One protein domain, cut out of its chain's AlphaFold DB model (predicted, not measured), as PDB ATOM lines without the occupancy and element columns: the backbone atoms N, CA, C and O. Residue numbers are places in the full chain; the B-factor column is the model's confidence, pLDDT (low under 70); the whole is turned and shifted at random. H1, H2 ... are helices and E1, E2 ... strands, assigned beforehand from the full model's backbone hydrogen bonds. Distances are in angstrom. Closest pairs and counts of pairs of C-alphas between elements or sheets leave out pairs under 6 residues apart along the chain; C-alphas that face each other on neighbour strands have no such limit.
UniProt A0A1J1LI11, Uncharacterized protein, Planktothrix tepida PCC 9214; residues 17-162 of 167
ATOM      1  N   GLU A  17     165.795 129.771 202.703       84.31
ATOM      2  CA  GLU A  17     165.877 130.958 203.545       84.31
ATOM      3  C   GLU A  17     166.983 130.881 204.596       84.31
ATOM      4  O   GLU A  17     167.722 131.847 204.798       84.31
ATOM      5  N   SER A  18     167.145 129.713 205.220       82.06
ATOM      6  CA  SER A  18     168.263 129.477 206.139       82.06
ATOM      7  C   SER A  18     169.599 129.531 205.396       82.06
ATOM      8  O   SER A  18     170.505 130.239 205.832       82.06
ATOM      9  N   LEU A  19     169.677 128.911 204.213       88.44
ATOM     10  CA  LEU A  19     170.867 128.963 203.367       88.44
ATOM     11  C   LEU A  19     171.235 130.398 202.961       88.44
ATOM     12  O   LEU A  19     172.401 130.776 203.065       88.44
ATOM     13  N   THR A  20     170.264 131.214 202.540       91.00
ATOM     14  CA  THR A  20     170.487 132.628 202.196       91.00
ATOM     15  C   THR A  20     171.140 133.385 203.348       91.00
ATOM     16  O   THR A  20     172.152 134.063 203.150       91.00
ATOM     17  N   LEU A  21     170.602 133.249 204.564       88.75
ATOM     18  CA  LEU A  21     171.165 133.918 205.734       88.75
ATOM     19  C   LEU A  21     172.556 133.396 206.075       88.75
ATOM     20  O   LEU A  21     173.441 134.197 206.372       88.75
ATOM     21  N   SER A  22     172.774 132.084 206.026       89.56
ATOM     22  CA  SER A  22     174.084 131.495 206.298       89.56
ATOM     23  C   SER A  22     175.145 131.987 205.308       89.56
ATOM     24  O   SER A  22     176.228 132.396 205.729       89.56
ATOM     25  N   LEU A  23     174.820 132.048 204.011       93.25
ATOM     26  CA  LEU A  23     175.693 132.607 202.973       93.25
ATOM     27  C   LEU A  23     175.971 134.101 203.212       93.25
ATOM     28  O   LEU A  23     177.130 134.521 203.185       93.25
ATOM     29  N   ALA A  24     174.941 134.903 203.506       93.00
ATOM     30  CA  ALA A  24     175.085 136.332 203.803       93.00
ATOM     31  C   ALA A  24     175.971 136.572 205.034       93.00
ATOM     32  O   ALA A  24     176.905 137.374 205.011       93.00
ATOM     33  N   ARG A  25     175.748 135.828 206.113       90.00
ATOM     34  CA  ARG A  25     176.541 135.953 207.342       90.00
ATOM     35  C   ARG A  25     177.976 135.515 207.146       90.00
ATOM     36  O   ARG A  25     178.872 136.215 207.612       90.00
ATOM     37  N   LYS A  26     178.204 134.427 206.408       92.94
ATOM     38  CA  LYS A  26     179.558 134.000 206.064       92.94
ATOM     39  C   LYS A  26     180.273 135.051 205.214       92.94
ATOM     40  O   LYS A  26     181.440 135.340 205.457       92.94
ATOM     41  N   THR A  27     179.556 135.685 204.287       94.56
ATOM     42  CA  THR A  27     180.063 136.805 203.476       94.56
ATOM     43  C   THR A  27     180.483 137.975 204.369       94.56
ATOM     44  O   THR A  27     181.599 138.472 204.239       94.56
ATOM     45  N   LEU A  28     179.641 138.377 205.330       94.06
ATOM     46  CA  LEU A  28     179.961 139.455 206.272       94.06
ATOM     47  C   LEU A  28     181.139 139.101 207.196       94.06
ATOM     48  O   LEU A  28     181.984 139.953 207.464       94.06
ATOM     49  N   GLU A  29     181.200 137.861 207.687       91.88
ATOM     50  CA  GLU A  29     182.310 137.345 208.501       91.88
ATOM     51  C   GLU A  29     183.641 137.456 207.743       91.88
ATOM     52  O   GLU A  29     184.608 138.012 208.263       91.88
ATOM     53  N   ILE A  30     183.673 136.981 206.495       92.81
ATOM     54  CA  ILE A  30     184.868 137.004 205.646       92.81
ATOM     55  C   ILE A  30     185.257 138.435 205.281       92.81
ATOM     56  O   ILE A  30     186.433 138.780 205.364       92.81
ATOM     57  N   GLN A  31     184.288 139.292 204.949       93.62
ATOM     58  CA  GLN A  31     184.542 140.704 204.661       93.62
ATOM     59  C   GLN A  31     185.226 141.421 205.833       93.62
ATOM     60  O   GLN A  31     186.102 142.259 205.615       93.62
ATOM     61  N   LYS A  32     184.838 141.094 207.074       91.00
ATOM     62  CA  LYS A  32     185.434 141.648 208.300       91.00
ATOM     63  C   LYS A  32     186.828 141.092 208.602       91.00
ATOM     64  O   LYS A  32     187.486 141.616 209.498       91.00
ATOM     65  N   ASN A  33     187.278 140.056 207.893       91.50
ATOM     66  CA  ASN A  33     188.607 139.481 208.041       91.50
ATOM     67  C   ASN A  33     189.573 140.067 206.988       91.50
ATOM     68  O   ASN A  33     189.506 139.682 205.817       91.50
ATOM     69  N   PRO A  34     190.532 140.929 207.384       86.44
ATOM     70  CA  PRO A  34     191.461 141.558 206.443       86.44
ATOM     71  C   PRO A  34     192.350 140.568 205.680       86.44
ATOM     72  O   PRO A  34     192.836 140.890 204.604       86.44
ATOM     73  N   ALA A  35     192.576 139.364 206.217       89.94
ATOM     74  CA  ALA A  35     193.377 138.344 205.542       89.94
ATOM     75  C   ALA A  35     192.621 137.650 204.396       89.94
ATOM     76  O   ALA A  35     193.248 137.031 203.536       89.94
ATOM     77  N   LEU A  36     191.287 137.726 204.395       91.00
ATOM     78  CA  LEU A  36     190.430 137.053 203.418       91.00
ATOM     79  C   LEU A  36     189.747 138.033 202.453       91.00
ATOM     80  O   LEU A  36     189.342 137.615 201.371       91.00
ATOM     81  N   ASN A  37     189.632 139.318 202.802       90.00
ATOM     82  CA  ASN A  37     189.075 140.352 201.928       90.00
ATOM     83  C   ASN A  37     190.118 140.839 200.905       90.00
ATOM     84  O   ASN A  37     190.963 141.672 201.223       90.00
ATOM     85  N   LEU A  38     190.062 140.322 199.670       83.44
ATOM     86  CA  LEU A  38     191.069 140.596 198.630       83.44
ATOM     87  C   LEU A  38     191.109 142.061 198.208       83.44
ATOM     88  O   LEU A  38     192.160 142.563 197.811       83.44
ATOM     89  N   THR A  39     189.956 142.723 198.225       82.81
ATOM     90  CA  THR A  39     189.799 144.055 197.642       82.81
ATOM     91  C   THR A  39     189.702 145.154 198.693       82.81
ATOM     92  O   THR A  39     189.828 146.325 198.351       82.81
ATOM     93  N   ASN A  40     189.533 144.789 199.971       84.62
ATOM     94  CA  ASN A  40     189.121 145.687 201.055       84.62
ATOM     95  C   ASN A  40     187.762 146.366 200.804       84.62
ATOM     96  O   ASN A  40     187.422 147.338 201.482       84.62
ATOM     97  N   ASP A  41     186.968 145.851 199.861       87.12
ATOM     98  CA  ASP A  41     185.652 146.405 199.575       87.12
ATOM     99  C   ASP A  41     184.673 146.050 200.699       87.12
ATOM    100  O   ASP A  41     184.744 144.987 201.328       87.12
ATOM    101  N   THR A  42     183.730 146.959 200.941       92.06
ATOM    102  CA  THR A  42     182.575 146.726 201.813       92.06
ATOM    103  C   THR A  42     181.354 146.518 200.934       92.06
ATOM    104  O   THR A  42     180.670 147.477 200.577       92.06
ATOM    105  N   ILE A  43     181.108 145.264 200.573       94.00
ATOM    106  CA  ILE A  43     180.047 144.849 199.657       94.00
ATOM    107  C   ILE A  43     178.781 144.379 200.365       94.00
ATOM    108  O   ILE A  43     177.731 144.380 199.742       94.00
ATOM    109  N   ILE A  44     178.861 143.971 201.636       96.12
ATOM    110  CA  ILE A  44     177.715 143.476 202.405       96.12
ATOM    111  C   ILE A  44     177.567 144.195 203.748       96.12
ATOM    112  O   ILE A  44     178.549 144.443 204.453       96.12
ATOM    113  N   ASP A  45     176.321 144.483 204.114       95.31
ATOM    114  CA  ASP A  45     175.894 144.922 205.439       95.31
ATOM    115  C   ASP A  45     174.692 144.088 205.907       95.31
ATOM    116  O   ASP A  45     173.858 143.676 205.099       95.31
ATOM    117  N   ILE A  46     174.611 143.826 207.213       93.00
ATOM    118  CA  ILE A  46     173.497 143.094 207.826       93.00
ATOM    119  C   ILE A  46     173.045 143.855 209.066       93.00
ATOM    120  O   ILE A  46     173.827 144.076 209.992       93.00
ATOM    121  N   LYS A  47     171.760 144.207 209.095       91.38
ATOM    122  CA  LYS A  47     171.090 144.830 210.238       91.38
ATOM    123  C   LYS A  47     170.011 143.896 210.761       91.38
ATOM    124  O   LYS A  47     169.295 143.274 209.984       91.38
ATOM    125  N   GLU A  48     169.882 143.799 212.075       86.69
ATOM    126  CA  GLU A  48     168.883 142.952 212.730       86.69
ATOM    127  C   GLU A  48     167.988 143.822 213.623       86.69
ATOM    128  O   GLU A  48     168.481 144.617 214.423       86.69
ATOM    129  N   ASP A  49     166.671 143.671 213.482       84.56
ATOM    130  CA  ASP A  49     165.667 144.166 214.422       84.56
ATOM    131  C   ASP A  49     165.181 142.977 215.253       84.56
ATOM    132  O   ASP A  49     164.297 142.216 214.857       84.56
ATOM    133  N   LEU A  50     165.785 142.817 216.431       81.62
ATOM    134  CA  LEU A  50     165.471 141.722 217.348       81.62
ATOM    135  C   LEU A  50     164.063 141.823 217.946       81.62
ATOM    136  O   LEU A  50     163.542 140.820 218.417       81.62
ATOM    137  N   THR A  51     163.446 143.008 217.941       82.00
ATOM    138  CA  THR A  51     162.083 143.185 218.467       82.00
ATOM    139  C   THR A  51     161.061 142.614 217.496       82.00
ATOM    140  O   THR A  51     160.064 142.027 217.908       82.00
ATOM    141  N   LYS A  52     161.315 142.792 216.199       79.31
ATOM    142  CA  LYS A  52     160.476 142.268 215.118       79.31
ATOM    143  C   LYS A  52     160.924 140.897 214.613       79.31
ATOM    144  O   LYS A  52     160.242 140.324 213.774       79.31
ATOM    145  N   GLU A  53     162.056 140.395 215.104       82.06
ATOM    146  CA  GLU A  53     162.716 139.174 214.633       82.06
ATOM    147  C   GLU A  53     162.999 139.177 213.120       82.06
ATOM    148  O   GLU A  53     162.948 138.135 212.463       82.06
ATOM    149  N   VAL A  54     163.336 140.346 212.564       83.62
ATOM    150  CA  VAL A  54     163.657 140.506 211.138       83.62
ATOM    151  C   VAL A  54     165.072 141.021 210.920       83.62
ATOM    152  O   VAL A  54     165.645 141.727 211.747       83.62
ATOM    153  N   THR A  55     165.644 140.691 209.771       86.31
ATOM    154  CA  THR A  55     166.945 141.150 209.316       86.31
ATOM    155  C   THR A  55     166.831 141.820 207.955       86.31
ATOM    156  O   THR A  55     165.999 141.472 207.118       86.31
ATOM    157  N   THR A  56     167.667 142.832 207.761       91.38
ATOM    158  CA  THR A  56     167.906 143.485 206.482       91.38
ATOM    159  C   THR A  56     169.317 143.147 206.039       91.38
ATOM    160  O   THR A  56     170.268 143.398 206.781       91.38
ATOM    161  N   VAL A  57     169.455 142.596 204.837       94.12
ATOM    162  CA  VAL A  57     170.753 142.312 204.214       94.12
ATOM    163  C   VAL A  57     170.895 143.225 203.009       94.12
ATOM    164  O   VAL A  57     170.028 143.238 202.141       94.12
ATOM    165  N   THR A  58     171.986 143.977 202.939       96.12
ATOM    166  CA  THR A  58     172.272 144.870 201.814       96.12
ATOM    167  C   THR A  58     173.578 144.452 201.168       96.12
ATOM    168  O   THR A  58     174.622 144.465 201.815       96.12
ATOM    169  N   LEU A  59     173.513 144.103 199.889       96.50
ATOM    170  CA  LEU A  59     174.645 143.875 199.005       96.50
ATOM    171  C   LEU A  59     174.746 145.055 198.042       96.50
ATOM    172  O   LEU A  59     173.745 145.419 197.424       96.50
ATOM    173  N   LYS A  60     175.929 145.652 197.918       94.12
ATOM    174  CA  LYS A  60     176.135 146.847 197.099       94.12
ATOM    175  C   LYS A  60     177.394 146.774 196.254       94.12
ATOM    176  O   LYS A  60     178.377 146.147 196.648       94.12
ATOM    177  N   ASP A  61     177.344 147.466 195.123       90.62
ATOM    178  CA  ASP A  61     178.462 147.676 194.207       90.62
ATOM    179  C   ASP A  61     179.130 146.358 193.769       90.62
ATOM    180  O   ASP A  61     180.352 146.271 193.593       90.62
ATOM    181  N   LEU A  62     178.322 145.303 193.586       92.62
ATOM    182  CA  LEU A  62     178.818 144.013 193.124       92.62
ATOM    183  C   LEU A  62     179.125 144.077 191.634       92.62
ATOM    184  O   LEU A  62     178.237 144.189 190.796       92.62
ATOM    185  N   GLN A  63     180.397 143.963 191.302       91.62
ATOM    186  CA  GLN A  63     180.896 143.898 189.947       91.62
ATOM    187  C   GLN A  63     180.553 142.539 189.364       91.62
ATOM    188  O   GLN A  63     180.909 141.494 189.920       91.62
ATOM    189  N   ALA A  64     179.896 142.573 188.217       91.00
ATOM    190  CA  ALA A  64     179.405 141.386 187.565       91.00
ATOM    191  C   ALA A  64     179.636 141.408 186.062       91.00
ATOM    192  O   ALA A  64     179.815 142.459 185.440       91.00
ATOM    193  N   THR A  65     179.576 140.222 185.481       89.12
ATOM    194  CA  THR A  65     179.777 139.972 184.057       89.12
ATOM    195  C   THR A  65     178.637 139.119 183.547       89.12
ATOM    196  O   THR A  65     178.148 138.242 184.259       89.12
ATOM    197  N   ILE A  66     178.221 139.355 182.306       86.00
ATOM    198  CA  ILE A  66     177.326 138.442 181.605       86.00
ATOM    199  C   ILE A  66     178.175 137.613 180.646       86.00
ATOM    200  O   ILE A  66     178.741 138.143 179.692       86.00
ATOM    201  N   ASP A  67     178.242 136.309 180.892       84.31
ATOM    202  CA  ASP A  67     178.901 135.341 180.020       84.31
ATOM    203  C   ASP A  67     177.887 134.295 179.544       84.31
ATOM    204  O   ASP A  67     177.264 133.602 180.347       84.31
ATOM    205  N   ASN A  68     177.671 134.212 178.228       82.94
ATOM    206  CA  ASN A  68     176.704 133.305 177.594       82.94
ATOM    207  C   ASN A  68     175.301 133.323 178.243       82.94
ATOM    208  O   ASN A  68     174.665 132.285 178.425       82.94
ATOM    209  N   GLY A  69     174.820 134.513 178.619       79.00
ATOM    210  CA  GLY A  69     173.524 134.695 179.287       79.00
ATOM    211  C   GLY A  69     173.507 134.300 180.768       79.00
ATOM    212  O   GLY A  69     172.465 134.400 181.411       79.00
ATOM    213  N   THR A  70     174.648 133.881 181.318       82.38
ATOM    214  CA  THR A  70     174.838 133.639 182.746       82.38
ATOM    215  C   THR A  70     175.436 134.873 183.390       82.38
ATOM    216  O   THR A  70     176.419 135.439 182.923       82.38
ATOM    217  N   PHE A  71     174.823 135.276 184.489       85.31
ATOM    218  CA  PHE A  71     175.319 136.335 185.338       85.31
ATOM    219  C   PHE A  71     176.400 135.762 186.267       85.31
ATOM    220  O   PHE A  71     176.211 134.682 186.824       85.31
ATOM    221  N   LEU A  72     177.551 136.425 186.377       90.56
ATOM    222  CA  LEU A  72     178.687 135.985 187.190       90.56
ATOM    223  C   LEU A  72     179.175 137.140 188.055       90.56
ATOM    224  O   LEU A  72     179.516 138.202 187.534       90.56
ATOM    225  N   ILE A  73     179.241 136.926 189.365       92.19
ATOM    226  CA  ILE A  73     179.777 137.903 190.313       92.19
ATOM    227  C   ILE A  73     181.292 137.742 190.443       92.19
ATOM    228  O   ILE A  73     181.814 136.632 190.573       92.19
ATOM    229  N   LYS A  74     182.013 138.868 190.458       90.62
ATOM    230  CA  LYS A  74     183.435 138.913 190.808       90.62
ATOM    231  C   LYS A  74     183.667 138.227 192.155       90.62
ATOM    232  O   LYS A  74     182.962 138.493 193.122       90.62
ATOM    233  N   ASN A  75     184.721 137.423 192.263       90.44
ATOM    234  CA  ASN A  75     185.150 136.953 193.572       90.44
ATOM    235  C   ASN A  75     185.873 138.074 194.346       90.44
ATOM    236  O   ASN A  75     186.900 138.589 193.900       90.44
ATOM    237  N   TYR A  76     185.335 138.436 195.510       90.25
ATOM    238  CA  TYR A  76     185.880 139.461 196.408       90.25
ATOM    239  C   TYR A  76     186.800 138.892 197.489       90.25
ATOM    240  O   TYR A  76     187.493 139.645 198.174       90.25
ATOM    241  N   PHE A  77     186.812 137.569 197.664       92.81
ATOM    242  CA  PHE A  77     187.407 136.940 198.832       92.81
ATOM    243  C   PHE A  77     188.386 135.829 198.468       92.81
ATOM    244  O   PHE A  77     188.145 135.016 197.575       92.81
ATOM    245  N   ASN A  78     189.470 135.746 199.232       90.81
ATOM    246  CA  ASN A  78     190.383 134.611 199.236       90.81
ATOM    247  C   ASN A  78     189.896 133.577 200.253       90.81
ATOM    248  O   ASN A  78     190.543 133.324 201.266       90.81
ATOM    249  N   TYR A  79     188.693 133.061 200.024       91.62
ATOM    250  CA  TYR A  79     188.057 132.070 200.877       91.62
ATOM    251  C   TYR A  79     187.910 130.766 200.103       91.62
ATOM    252  O   TYR A  79     187.432 130.775 198.970       91.62
ATOM    253  N   ASP A  80     188.303 129.659 200.730       91.06
ATOM    254  CA  ASP A  80     188.134 128.318 200.174       91.06
ATOM    255  C   ASP A  80     186.655 127.911 200.260       91.06
ATOM    256  O   ASP A  80     186.179 127.321 201.237       91.06
ATOM    257  N   PHE A  81     185.886 128.358 199.268       93.44
ATOM    258  CA  PHE A  81     184.480 128.028 199.110       93.44
ATOM    259  C   PHE A  81     184.357 126.700 198.369       93.44
ATOM    260  O   PHE A  81     184.904 126.537 197.283       93.44
ATOM    261  N   THR A  82     183.628 125.752 198.948       92.94
ATOM    262  CA  THR A  82     183.348 124.489 198.271       92.94
ATOM    263  C   THR A  82     182.180 124.683 197.316       92.94
ATOM    264  O   THR A  82     181.087 125.045 197.756       92.94
ATOM    265  N   ASP A  83     182.417 124.401 196.034       90.06
ATOM    266  CA  ASP A  83     181.407 124.453 194.979       90.06
ATOM    267  C   ASP A  83     180.111 123.764 195.398       90.06
ATOM    268  O   ASP A  83     180.105 122.680 196.002       90.06
ATOM    269  N   GLY A  84     178.992 124.393 195.053       86.75
ATOM    270  CA  GLY A  84     177.706 123.777 195.298       86.75
ATOM    271  C   GLY A  84     177.411 122.649 194.313       86.75
ATOM    272  O   GLY A  84     177.844 122.623 193.159       86.75
ATOM    273  N   THR A  85     176.660 121.678 194.804       86.44
ATOM    274  CA  THR A  85     176.221 120.494 194.075       86.44
ATOM    275  C   THR A  85     174.811 120.712 193.533       86.44
ATOM    276  O   THR A  85     174.011 121.421 194.136       86.44
ATOM    277  N   GLY A  86     174.487 120.089 192.397       84.75
ATOM    278  CA  GLY A  86     173.156 120.168 191.788       84.75
ATOM    279  C   GLY A  86     173.070 121.133 190.603       84.75
ATOM    280  O   GLY A  86     174.067 121.438 189.952       84.75
ATOM    281  N   ILE A  87     171.848 121.557 190.279       86.88
ATOM    282  CA  ILE A  87     171.562 122.524 189.207       86.88
ATOM    283  C   ILE A  87     171.324 123.920 189.790       86.88
ATOM    284  O   ILE A  87     171.279 124.099 191.006       86.88
ATOM    285  N   TYR A  88     171.143 124.914 188.915       86.94
ATOM    286  CA  TYR A  88     170.765 126.274 189.300       86.94
ATOM    287  C   TYR A  88     169.657 126.287 190.377       86.94
ATOM    288  O   TYR A  88     168.635 125.618 190.183       86.94
ATOM    289  N   PRO A  89     169.808 127.063 191.470       91.44
ATOM    290  CA  PRO A  89     170.824 128.102 191.705       91.44
ATOM    291  C   PRO A  89     172.114 127.633 192.410       91.44
ATOM    292  O   PRO A  89     172.923 128.477 192.784       91.44
ATOM    293  N   PHE A  90     172.318 126.330 192.626       91.44
ATOM    294  CA  PHE A  90     173.351 125.822 193.545       91.44
ATOM    295  C   PHE A  90     174.716 125.549 192.906       91.44
ATOM    296  O   PHE A  90     175.697 125.392 193.612       91.44
ATOM    297  N   ASN A  91     174.824 125.522 191.580       89.81
ATOM    298  CA  ASN A  91     176.055 125.185 190.856       89.81
ATOM    299  C   ASN A  91     177.081 126.339 190.791       89.81
ATOM    300  O   ASN A  91     177.652 126.599 189.731       89.81
ATOM    301  N   ARG A  92     177.265 127.079 191.892       92.69
ATOM    302  CA  ARG A  92     178.144 128.257 191.971       92.69
ATOM    303  C   ARG A  92     179.429 127.944 192.719       92.69
ATOM    304  O   ARG A  92     179.434 127.127 193.637       92.69
ATOM    305  N   THR A  93     180.501 128.618 192.310       90.88
ATOM    306  CA  THR A  93     181.881 128.308 192.717       90.88
ATOM    307  C   THR A  93     182.509 129.367 193.621       90.88
ATOM    308  O   THR A  93     183.639 129.225 194.077       90.88
ATOM    309  N   SER A  94     181.790 130.455 193.911       92.88
ATOM    310  CA  SER A  94     182.223 131.446 194.896       92.88
ATOM    311  C   SER A  94     181.083 131.811 195.833       92.88
ATOM    312  O   SER A  94     179.913 131.737 195.467       92.88
ATOM    313  N   LEU A  95     181.437 132.247 197.041       94.12
ATOM    314  CA  LEU A  95     180.474 132.566 198.091       94.12
ATOM    315  C   LEU A  95     179.498 133.683 197.692       94.12
ATOM    316  O   LEU A  95     178.294 133.557 197.906       94.12
ATOM    317  N   VAL A  96     180.011 134.772 197.113       94.62
ATOM    318  CA  VAL A  96     179.180 135.926 196.728       94.62
ATOM    319  C   VAL A  96     178.307 135.578 195.524       94.62
ATOM    320  O   VAL A  96     177.132 135.938 195.485       94.62
ATOM    321  N   ASP A  97     178.853 134.817 194.570       94.06
ATOM    322  CA  ASP A  97     178.104 134.345 193.407       94.06
ATOM    323  C   ASP A  97     176.993 133.363 193.812       94.06
ATOM    324  O   ASP A  97     175.863 133.475 193.338       94.06
ATOM    325  N   ALA A  98     177.277 132.455 194.751       94.69
ATOM    326  CA  ALA A  98     176.296 131.564 195.361       94.69
ATOM    327  C   ALA A  98     175.164 132.343 196.041       94.69
ATOM    328  O   ALA A  98     173.991 132.074 195.777       94.69
ATOM    329  N   LEU A  99     175.509 133.330 196.874       95.62
ATOM    330  CA  LEU A  99     174.542 134.182 197.563       95.62
ATOM    331  C   LEU A  99     173.621 134.896 196.569       95.62
ATOM    332  O   LEU A  99     172.403 134.782 196.679       95.62
ATOM    333  N   ILE A 100     174.178 135.577 195.566       95.38
ATOM    334  CA  ILE A 100     173.378 136.332 194.595       95.38
ATOM    335  C   ILE A 100     172.450 135.428 193.789       95.38
ATOM    336  O   ILE A 100     171.277 135.753 193.620       95.38
ATOM    337  N   HIS A 101     172.913 134.264 193.341       94.06
ATOM    338  CA  HIS A 101     172.059 133.360 192.575       94.06
ATOM    339  C   HIS A 101     170.946 132.727 193.405       94.06
ATOM    340  O   HIS A 101     169.833 132.546 192.903       94.06
ATOM    341  N   VAL A 102     171.217 132.423 194.676       93.69
ATOM    342  CA  VAL A 102     170.180 131.995 195.619       93.69
ATOM    343  C   VAL A 102     169.141 133.106 195.802       93.69
ATOM    344  O   VAL A 102     167.946 132.825 195.707       93.69
ATOM    345  N   LEU A 103     169.567 134.364 195.956       93.44
ATOM    346  CA  LEU A 103     168.667 135.519 196.065       93.44
ATOM    347  C   LEU A 103     167.822 135.736 194.806       93.44
ATOM    348  O   LEU A 103     166.610 135.898 194.907       93.44
ATOM    349  N   MET A 104     168.426 135.674 193.617       92.00
ATOM    350  CA  MET A 104     167.700 135.816 192.348       92.00
ATOM    351  C   MET A 104     166.660 134.706 192.182       92.00
ATOM    352  O   MET A 104     165.549 134.933 191.698       92.00
ATOM    353  N   PHE A 105     167.002 133.482 192.591       90.81
ATOM    354  CA  PHE A 105     166.050 132.381 192.581       90.81
ATOM    355  C   PHE A 105     164.907 132.609 193.580       90.81
ATOM    356  O   PHE A 105     163.756 132.374 193.211       90.81
ATOM    357  N   GLN A 106     165.197 133.072 194.804       88.31
ATOM    358  CA  GLN A 106     164.174 133.399 195.807       88.31
ATOM    359  C   GLN A 106     163.236 134.498 195.318       88.31
ATOM    360  O   GLN A 106     162.027 134.282 195.316       88.31
ATOM    361  N   GLN A 107     163.773 135.606 194.806       88.06
ATOM    362  CA  GLN A 107     162.972 136.698 194.257       88.06
ATOM    363  C   GLN A 107     162.041 136.197 193.145       88.06
ATOM    364  O   GLN A 107     160.860 136.530 193.105       88.06
ATOM    365  N   LYS A 108     162.536 135.317 192.264       85.62
ATOM    366  CA  LYS A 108     161.690 134.685 191.245       85.62
ATOM    367  C   LYS A 108     160.542 133.876 191.860       85.62
ATOM    368  O   LYS A 108     159.461 133.861 191.275       85.62
ATOM    369  N   GLN A 109     160.757 133.194 192.989       83.62
ATOM    370  CA  GLN A 109     159.676 132.484 193.686       83.62
ATOM    371  C   GLN A 109     158.676 133.453 194.338       83.62
ATOM    372  O   GLN A 109     157.483 133.160 194.324       83.62
ATOM    373  N   GLU A 110     159.114 134.616 194.839       81.75
ATOM    374  CA  GLU A 110     158.220 135.641 195.420       81.75
ATOM    375  C   GLU A 110     157.181 136.153 194.413       81.75
ATOM    376  O   GLU A 110     156.055 136.473 194.796       81.75
ATOM    377  N   LEU A 111     157.522 136.157 193.121       78.12
ATOM    378  CA  LEU A 111     156.618 136.533 192.028       78.12
ATOM    379  C   LEU A 111     155.560 135.461 191.706       78.12
ATOM    380  O   LEU A 111     154.607 135.722 190.968       78.12
ATOM    381  N   ILE A 112     155.709 134.237 192.223       76.06
ATOM    382  CA  ILE A 112     154.758 133.149 191.988       76.06
ATOM    383  C   ILE A 112     153.612 133.287 192.992       76.06
ATOM    384  O   ILE A 112     153.707 132.836 194.129       76.06
ATOM    385  N   ILE A 113     152.481 133.843 192.547       66.31
ATOM    386  CA  ILE A 113     151.288 134.107 193.381       66.31
ATOM    387  C   ILE A 113     150.850 132.877 194.196       66.31
ATOM    388  O   ILE A 113     150.487 132.996 195.362       66.31
ATOM    389  N   ALA A 114     150.915 131.678 193.606       65.44
ATOM    390  CA  ALA A 114     150.543 130.436 194.287       65.44
ATOM    391  C   ALA A 114     151.464 130.078 195.473       65.44
ATOM    392  O   ALA A 114     151.052 129.338 196.361       65.44
ATOM    393  N   GLN A 115     152.700 130.583 195.480       63.22
ATOM    394  CA  GLN A 115     153.691 130.380 196.540       63.22
ATOM    395  C   GLN A 115     153.800 131.593 197.481       63.22
ATOM    396  O   GLN A 115     154.255 131.436 198.609       63.22
ATOM    397  N   ASN A 116     153.337 132.772 197.049       65.75
ATOM    398  CA  ASN A 116     153.337 134.018 197.813       65.75
ATOM    399  C   ASN A 116     151.957 134.712 197.769       65.75
ATOM    400  O   ASN A 116     151.802 135.775 197.160       65.75
ATOM    401  N   PRO A 117     150.922 134.143 198.414       56.28
ATOM    402  CA  PRO A 117     149.564 134.691 198.369       56.28
ATOM    403  C   PRO A 117     149.442 136.085 199.011       56.28
ATOM    404  O   PRO A 117     148.465 136.787 198.757       56.28
ATOM    405  N   GLY A 118     150.426 136.498 199.820       62.31
ATOM    406  CA  GLY A 118     150.509 137.833 200.417       62.31
ATOM    407  C   GLY A 118     151.239 138.871 199.562       62.31
ATOM    408  O   GLY A 118     151.248 140.038 199.938       62.31
ATOM    409  N   SER A 119     151.844 138.469 198.432       59.69
ATOM    410  CA  SER A 119     152.704 139.327 197.598       59.69
ATOM    411  C   SER A 119     153.781 140.065 198.403       59.69
ATOM    412  O   SER A 119     154.117 141.211 198.108       59.69
ATOM    413  N   LEU A 120     154.301 139.420 199.451       71.81
ATOM    414  CA  LEU A 120     155.405 139.966 200.225       71.81
ATOM    415  C   LEU A 120     156.666 139.844 199.377       71.81
ATOM    416  O   LEU A 120     157.120 138.736 199.099       71.81
ATOM    417  N   MET A 121     157.162 140.983 198.913       78.94
ATOM    418  CA  MET A 121     158.420 141.088 198.189       78.94
ATOM    419  C   MET A 121     159.484 141.464 199.211       78.94
ATOM    420  O   MET A 121     159.483 142.589 199.711       78.94
ATOM    421  N   CYS A 122     160.340 140.514 199.562       84.06
ATOM    422  CA  CYS A 122     161.418 140.752 200.510       84.06
ATOM    423  C   CYS A 122     162.726 141.054 199.787       84.06
ATOM    424  O   CYS A 122     163.633 141.572 200.428       84.06
ATOM    425  N   ILE A 123     162.841 140.733 198.494       88.88
ATOM    426  CA  ILE A 123     164.093 140.844 197.745       88.88
ATOM    427  C   ILE A 123     163.943 141.815 196.579       88.88
ATOM    428  O   ILE A 123     163.103 141.635 195.694       88.88
ATOM    429  N   ASP A 124     164.834 142.798 196.538       91.38
ATOM    430  CA  ASP A 124     164.946 143.742 195.435       91.38
ATOM    431  C   ASP A 124     166.358 143.749 194.843       91.38
ATOM    432  O   ASP A 124     167.343 143.531 195.556       91.38
ATOM    433  N   PHE A 125     166.442 144.005 193.538       91.62
ATOM    434  CA  PHE A 125     167.697 144.116 192.805       91.62
ATOM    435  C   PHE A 125     167.728 145.395 191.986       91.62
ATOM    436  O   PHE A 125     166.776 145.725 191.281       91.62
ATOM    437  N   ASP A 126     168.883 146.043 191.997       91.56
ATOM    438  CA  ASP A 126     169.181 147.180 191.142       91.56
ATOM    439  C   ASP A 126     170.439 146.887 190.318       91.56
ATOM    440  O   ASP A 126     171.424 146.340 190.823       91.56
ATOM    441  N   PHE A 127     170.374 147.223 189.029       87.25
ATOM    442  CA  PHE A 127     171.417 146.950 188.046       87.25
ATOM    443  C   PHE A 127     171.816 148.257 187.375       87.25
ATOM    444  O   PHE A 127     171.036 148.849 186.625       87.25
ATOM    445  N   ALA A 128     173.056 148.677 187.594       83.12
ATOM    446  CA  ALA A 128     173.601 149.882 186.993       83.12
ATOM    447  C   ALA A 128     174.672 149.533 185.954       83.12
ATOM    448  O   ALA A 128     175.611 148.777 186.218       83.12
ATOM    449  N   ASN A 129     174.553 150.131 184.768       71.31
ATOM    450  CA  ASN A 129     175.636 150.140 183.788       71.31
ATOM    451  C   ASN A 129     176.711 151.125 184.248       71.31
ATOM    452  O   ASN A 129     176.389 152.250 184.633       71.31
ATOM    453  N   VAL A 130     177.984 150.748 184.138       70.25
ATOM    454  CA  VAL A 130     179.097 151.634 184.498       70.25
ATOM    455  C   VAL A 130     180.024 151.816 183.312       70.25
ATOM    456  O   VAL A 130     180.545 150.858 182.749       70.25
ATOM    457  N   THR A 131     180.253 153.074 182.949       59.75
ATOM    458  CA  THR A 131     181.077 153.476 181.801       59.75
ATOM    459  C   THR A 131     182.578 153.256 181.991       59.75
ATOM    460  O   THR A 131     183.305 153.244 181.005       59.75
ATOM    461  N   GLU A 132     183.049 153.082 183.229       62.66
ATOM    462  CA  GLU A 132     184.477 152.952 183.569       62.66
ATOM    463  C   GLU A 132     184.916 151.519 183.929       62.66
ATOM    464  O   GLU A 132     186.079 151.294 184.263       62.66
ATOM    465  N   MET A 133     184.019 150.528 183.867       63.28
ATOM    466  CA  MET A 133     184.393 149.133 184.131       63.28
ATOM    467  C   MET A 133     185.153 148.516 182.941       63.28
ATOM    468  O   MET A 133     184.992 148.920 181.789       63.28
ATOM    469  N   ASN A 134     186.036 147.549 183.215       65.44
ATOM    470  CA  ASN A 134     186.808 146.873 182.166       65.44
ATOM    471  C   ASN A 134     185.922 145.891 181.370       65.44
ATOM    472  O   ASN A 134     184.884 145.476 181.850       65.44
ATOM    473  N   MET A 135     186.322 145.445 180.171       62.47
ATOM    474  CA  MET A 135     185.466 144.553 179.353       62.47
ATOM    475  C   MET A 135     185.053 143.239 180.048       62.47
ATOM    476  O   MET A 135     184.085 142.602 179.628       62.47
ATOM    477  N   ALA A 136     185.792 142.827 181.083       66.12
ATOM    478  CA  ALA A 136     185.535 141.620 181.849       66.12
ATOM    479  C   ALA A 136     184.507 141.819 182.967       66.12
ATOM    480  O   ALA A 136     184.115 140.822 183.553       66.12
ATOM    481  N   GLN A 137     184.063 143.040 183.268       69.25
ATOM    482  CA  GLN A 137     182.976 143.325 184.200       69.25
ATOM    483  C   GLN A 137     182.107 144.426 183.603       69.25
ATOM    484  O   GLN A 137     182.588 145.478 183.210       69.25
ATOM    485  N   GLN A 138     180.808 144.205 183.539       76.38
ATOM    486  CA  GLN A 138     179.926 145.008 182.696       76.38
ATOM    487  C   GLN A 138     178.857 145.747 183.505       76.38
ATOM    488  O   GLN A 138     178.287 146.717 183.011       76.38
ATOM    489  N   LEU A 139     178.582 145.292 184.732       87.31
ATOM    490  CA  LEU A 139     177.445 145.736 185.536       87.31
ATOM    491  C   LEU A 139     177.822 145.869 187.011       87.31
ATOM    492  O   LEU A 139     178.569 145.039 187.536       87.31
ATOM    493  N   LEU A 140     177.240 146.861 187.681       89.81
ATOM    494  CA  LEU A 140     177.126 146.873 189.134       89.81
ATOM    495  C   LEU A 140     175.761 146.352 189.542       89.81
ATOM    496  O   LEU A 140     174.741 146.738 188.968       89.81
ATOM    497  N   VAL A 141     175.765 145.490 190.548       91.50
ATOM    498  CA  VAL A 141     174.564 144.875 191.090       91.50
ATOM    499  C   VAL A 141     174.457 145.141 192.570       91.50
ATOM    500  O   VAL A 141     175.379 144.903 193.349       91.50
ATOM    501  N   ASN A 142     173.283 145.627 192.933       94.00
ATOM    502  CA  ASN A 142     172.855 145.818 194.298       94.00
ATOM    503  C   ASN A 142     171.718 144.835 194.560       94.00
ATOM    504  O   ASN A 142     170.862 144.626 193.701       94.00
ATOM    505  N   ALA A 143     171.701 144.235 195.743       94.88
ATOM    506  CA  ALA A 143     170.602 143.390 196.183       94.88
ATOM    507  C   ALA A 143     170.250 143.744 197.622       94.88
ATOM    508  O   ALA A 143     171.133 143.838 198.476       94.88
ATOM    509  N   THR A 144     168.968 143.937 197.907       94.06
ATOM    510  CA  THR A 144     168.501 144.213 199.265       94.06
ATOM    511  C   THR A 144     167.443 143.204 199.656       94.06
ATOM    512  O   THR A 144     166.488 142.981 198.919       94.06
ATOM    513  N   LEU A 145     167.623 142.612 200.832       91.94
ATOM    514  CA  LEU A 145     166.616 141.824 201.517       91.94
ATOM    515  C   LEU A 145     166.046 142.673 202.645       91.94
ATOM    516  O   LEU A 145     166.811 143.085 203.518       91.94
ATOM    517  N   THR A 146     164.742 142.913 202.660       87.62
ATOM    518  CA  THR A 146     164.039 143.650 203.719       87.62
ATOM    519  C   THR A 146     163.045 142.758 204.445       87.62
ATOM    520  O   THR A 146     162.430 141.883 203.839       87.62
ATOM    521  N   ASP A 147     162.880 143.004 205.748       83.44
ATOM    522  CA  ASP A 147     161.952 142.271 206.619       83.44
ATOM    523  C   ASP A 147     162.133 140.738 206.571       83.44
ATOM    524  O   ASP A 147     161.187 139.970 206.743       83.44
ATOM    525  N   TYR A 148     163.367 140.277 206.345       83.62
ATOM    526  CA  TYR A 148     163.668 138.856 206.222       83.62
ATOM    527  C   TYR A 148     163.656 138.193 207.603       83.62
ATOM    528  O   TYR A 148     164.284 138.717 208.519       83.62
ATOM    529  N   PRO A 149     162.995 137.049 207.814       75.44
ATOM    530  CA  PRO A 149     162.887 136.469 209.150       75.44
ATOM    531  C   PRO A 149     164.250 136.002 209.684       75.44
ATOM    532  O   PRO A 149     164.965 135.263 209.010       75.44
ATOM    533  N   ILE A 150     164.597 136.381 210.921       71.81
ATOM    534  CA  ILE A 150     165.801 135.888 211.623       71.81
ATOM    535  C   ILE A 150     165.649 134.398 211.964       71.81
ATOM    536  O   ILE A 150     166.621 133.641 211.943       71.81
ATOM    537  N   THR A 151     164.423 133.969 212.267       64.94
ATOM    538  CA  THR A 151     164.085 132.576 212.570       64.94
ATOM    539  C   THR A 151     163.238 132.008 211.443       64.94
ATOM    540  O   THR A 151     162.150 132.508 211.169       64.94
ATOM    541  N   VAL A 152     163.706 130.933 210.811       59.25
ATOM    542  CA  VAL A 152     162.942 130.228 209.779       59.25
ATOM    543  C   VAL A 152     162.385 128.944 210.384       59.25
ATOM    544  O   VAL A 152     163.139 128.074 210.799       59.25
ATOM    545  N   THR A 153     161.064 128.797 210.445       56.50
ATOM    546  CA  THR A 153     160.423 127.592 211.002       56.50
ATOM    547  C   THR A 153     159.837 126.743 209.876       56.50
ATOM    548  O   THR A 153     159.172 127.274 208.989       56.50
ATOM    549  N   ASN A 154     160.036 125.420 209.910       54.62
ATOM    550  CA  ASN A 154     159.409 124.497 208.960       54.62
ATOM    551  C   ASN A 154     158.448 123.541 209.689       54.62
ATOM    552  O   ASN A 154     158.845 122.482 210.184       54.62
ATOM    553  N   GLY A 155     157.172 123.928 209.778       55.72
ATOM    554  CA  GLY A 155     156.147 123.162 210.495       55.72
ATOM    555  C   GLY A 155     156.359 123.155 212.017       55.72
ATOM    556  O   GLY A 155     156.665 124.185 212.605       55.72
ATOM    557  N   THR A 156     156.187 121.997 212.666       43.91
ATOM    558  CA  THR A 156     156.384 121.795 214.123       43.91
ATOM    559  C   THR A 156     157.846 121.630 214.543       43.91
ATOM    560  O   THR A 156     158.134 121.490 215.732       43.91
ATOM    561  N   THR A 157     158.774 121.647 213.589       42.97
ATOM    562  CA  THR A 157     160.208 121.513 213.845       42.97
ATOM    563  C   THR A 157     160.861 122.880 213.670       42.97
ATOM    564  O   THR A 157     160.886 123.433 212.568       42.97
ATOM    565  N   ASN A 158     161.397 123.429 214.761       43.31
ATOM    566  CA  ASN A 158     162.281 124.590 214.710       43.31
ATOM    567  C   ASN A 158     163.551 124.173 213.968       43.31
ATOM    568  O   ASN A 158     164.410 123.506 214.547       43.31
ATOM    569  N   VAL A 159     163.662 124.517 212.688       45.84
ATOM    570  CA  VAL A 159     164.883 124.276 211.924       45.84
ATOM    571  C   VAL A 159     165.661 125.576 211.855       45.84
ATOM    572  O   VAL A 159     165.379 126.451 211.054       45.84
ATOM    573  N   THR A 160     166.659 125.636 212.732       41.50
ATOM    574  CA  THR A 160     167.768 126.590 212.720       41.50
ATOM    575  C   THR A 160     167.358 128.026 213.046       41.50
ATOM    576  O   THR A 160     167.069 128.853 212.186       41.50
ATOM    577  N   ALA A 161     167.407 128.342 214.345       41.53
ATOM    578  CA  ALA A 161     167.552 129.713 214.813       41.53
ATOM    579  C   ALA A 161     168.822 130.278 214.174       41.53
ATOM    580  O   ALA A 161     169.939 129.926 214.558       41.53
ATOM    581  N   ALA A 162     168.656 131.100 213.148       38.75
ATOM    582  CA  ALA A 162     169.774 131.651 212.434       38.75
ATOM    583  C   ALA A 162     170.355 132.754 213.343       38.75
ATOM    584  O   ALA A 162     169.891 133.891 213.331       38.75
TER     585      ALA A 162
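Overview. This is residues 17 to 162 of the 167 residues of an uncharacterized protein of Planktothrix tepida PCC 9214 (UniProt A0A1J1LI11). A twisted, all-antiparallel sheet of five strands has two helices, H1 and H2, side by side over one face, while its other face is bare. The sheet is a wall with a folded end: E2, its longest strand, bends, and its last part pairs with short E3 in a hairpin that turns towards the first residues of H2. The long loop of residues 74 to 94 swings out beyond H2 on the side away from the sheet, and residues 112 to 117 stick out past the end of H2. The printed part has 146 residues with two named helices and five named strands, in the order H1 E1 E2 E3 H2 E4 E5; the class is mixed, helices and strands. The whole is compact, with a radius of gyration of the C-alphas of 15.7 A and spans of 49 by 35 by 30 A.

Arrangement. The sheet is branched at E2, residues 54 to 67, which bends by 68 degrees at residue 63. On one side of E2 lie E1, residues 44 to 49, beside residues 54 to 59, and E3, residues 70 to 73, beside residues 64 to 67; on the other side lies E5, residues 139 to 149, beside residues 54 to 64. E5 has E4, residues 123 to 129, on its other side. E1, E2 and E3 form a meander, each strand the antiparallel neighbour of the one before. Within hydrogen-bond range are N 47 and O 56 of the hairpin E1 and E2, 2.9 A; N 70 and O 67 of the hairpin E2 and E3, 2.8 A; N 59 and O 143 of E2 and E5, 2.8 A; and N 126 and O 142 of the hairpin E4 and E5, 3.0 A. H1, residues 17 to 31, and H2, residues 95 to 110, are on the same face of the sheet. They touch, closest at the C-alphas of Leu 23 and Leu 99, 5.8 A apart, with a shallow tilt of 31 degrees, opposite ways. H1 has a height over the sheet of 9.0 A, and its closest C-alpha pair with E1 is Leu 28 and Ile 44, 6.0 A. The closest C-alphas of H2 and E3 are those of Asp 97 and Ile 73, 5.0 A; of H2 and E4, those of Gln 107 and Ile 123, 5.5 A. In H1 and H2 every O i to N i+4 pair is within hydrogen-bond range.

Along the chain. E2 measures 35.0 A from first to last C-alpha, E5 29.2 A, E4 20.4 A, E1 17.0 A and E3 10.0 A. H2 measures 22.6 A and H1 21.1 A. H1 begins at C-alpha 17 (165.877, 130.958, 203.545), and E5 ends at C-alpha 149 (162.887, 136.469, 209.150).

Size, cuts and confidence. The C-alphas of Glu 132 and Thr 156, the two farthest apart, are 51.9 A apart. The printed part has no cut. The links H1 to E1, E3 to H2 and H2 to E4 are long. Mean pLDDT of the printed part is 82.8; residues 113 to 119, 131 to 137 and 151 to 162 are under 70.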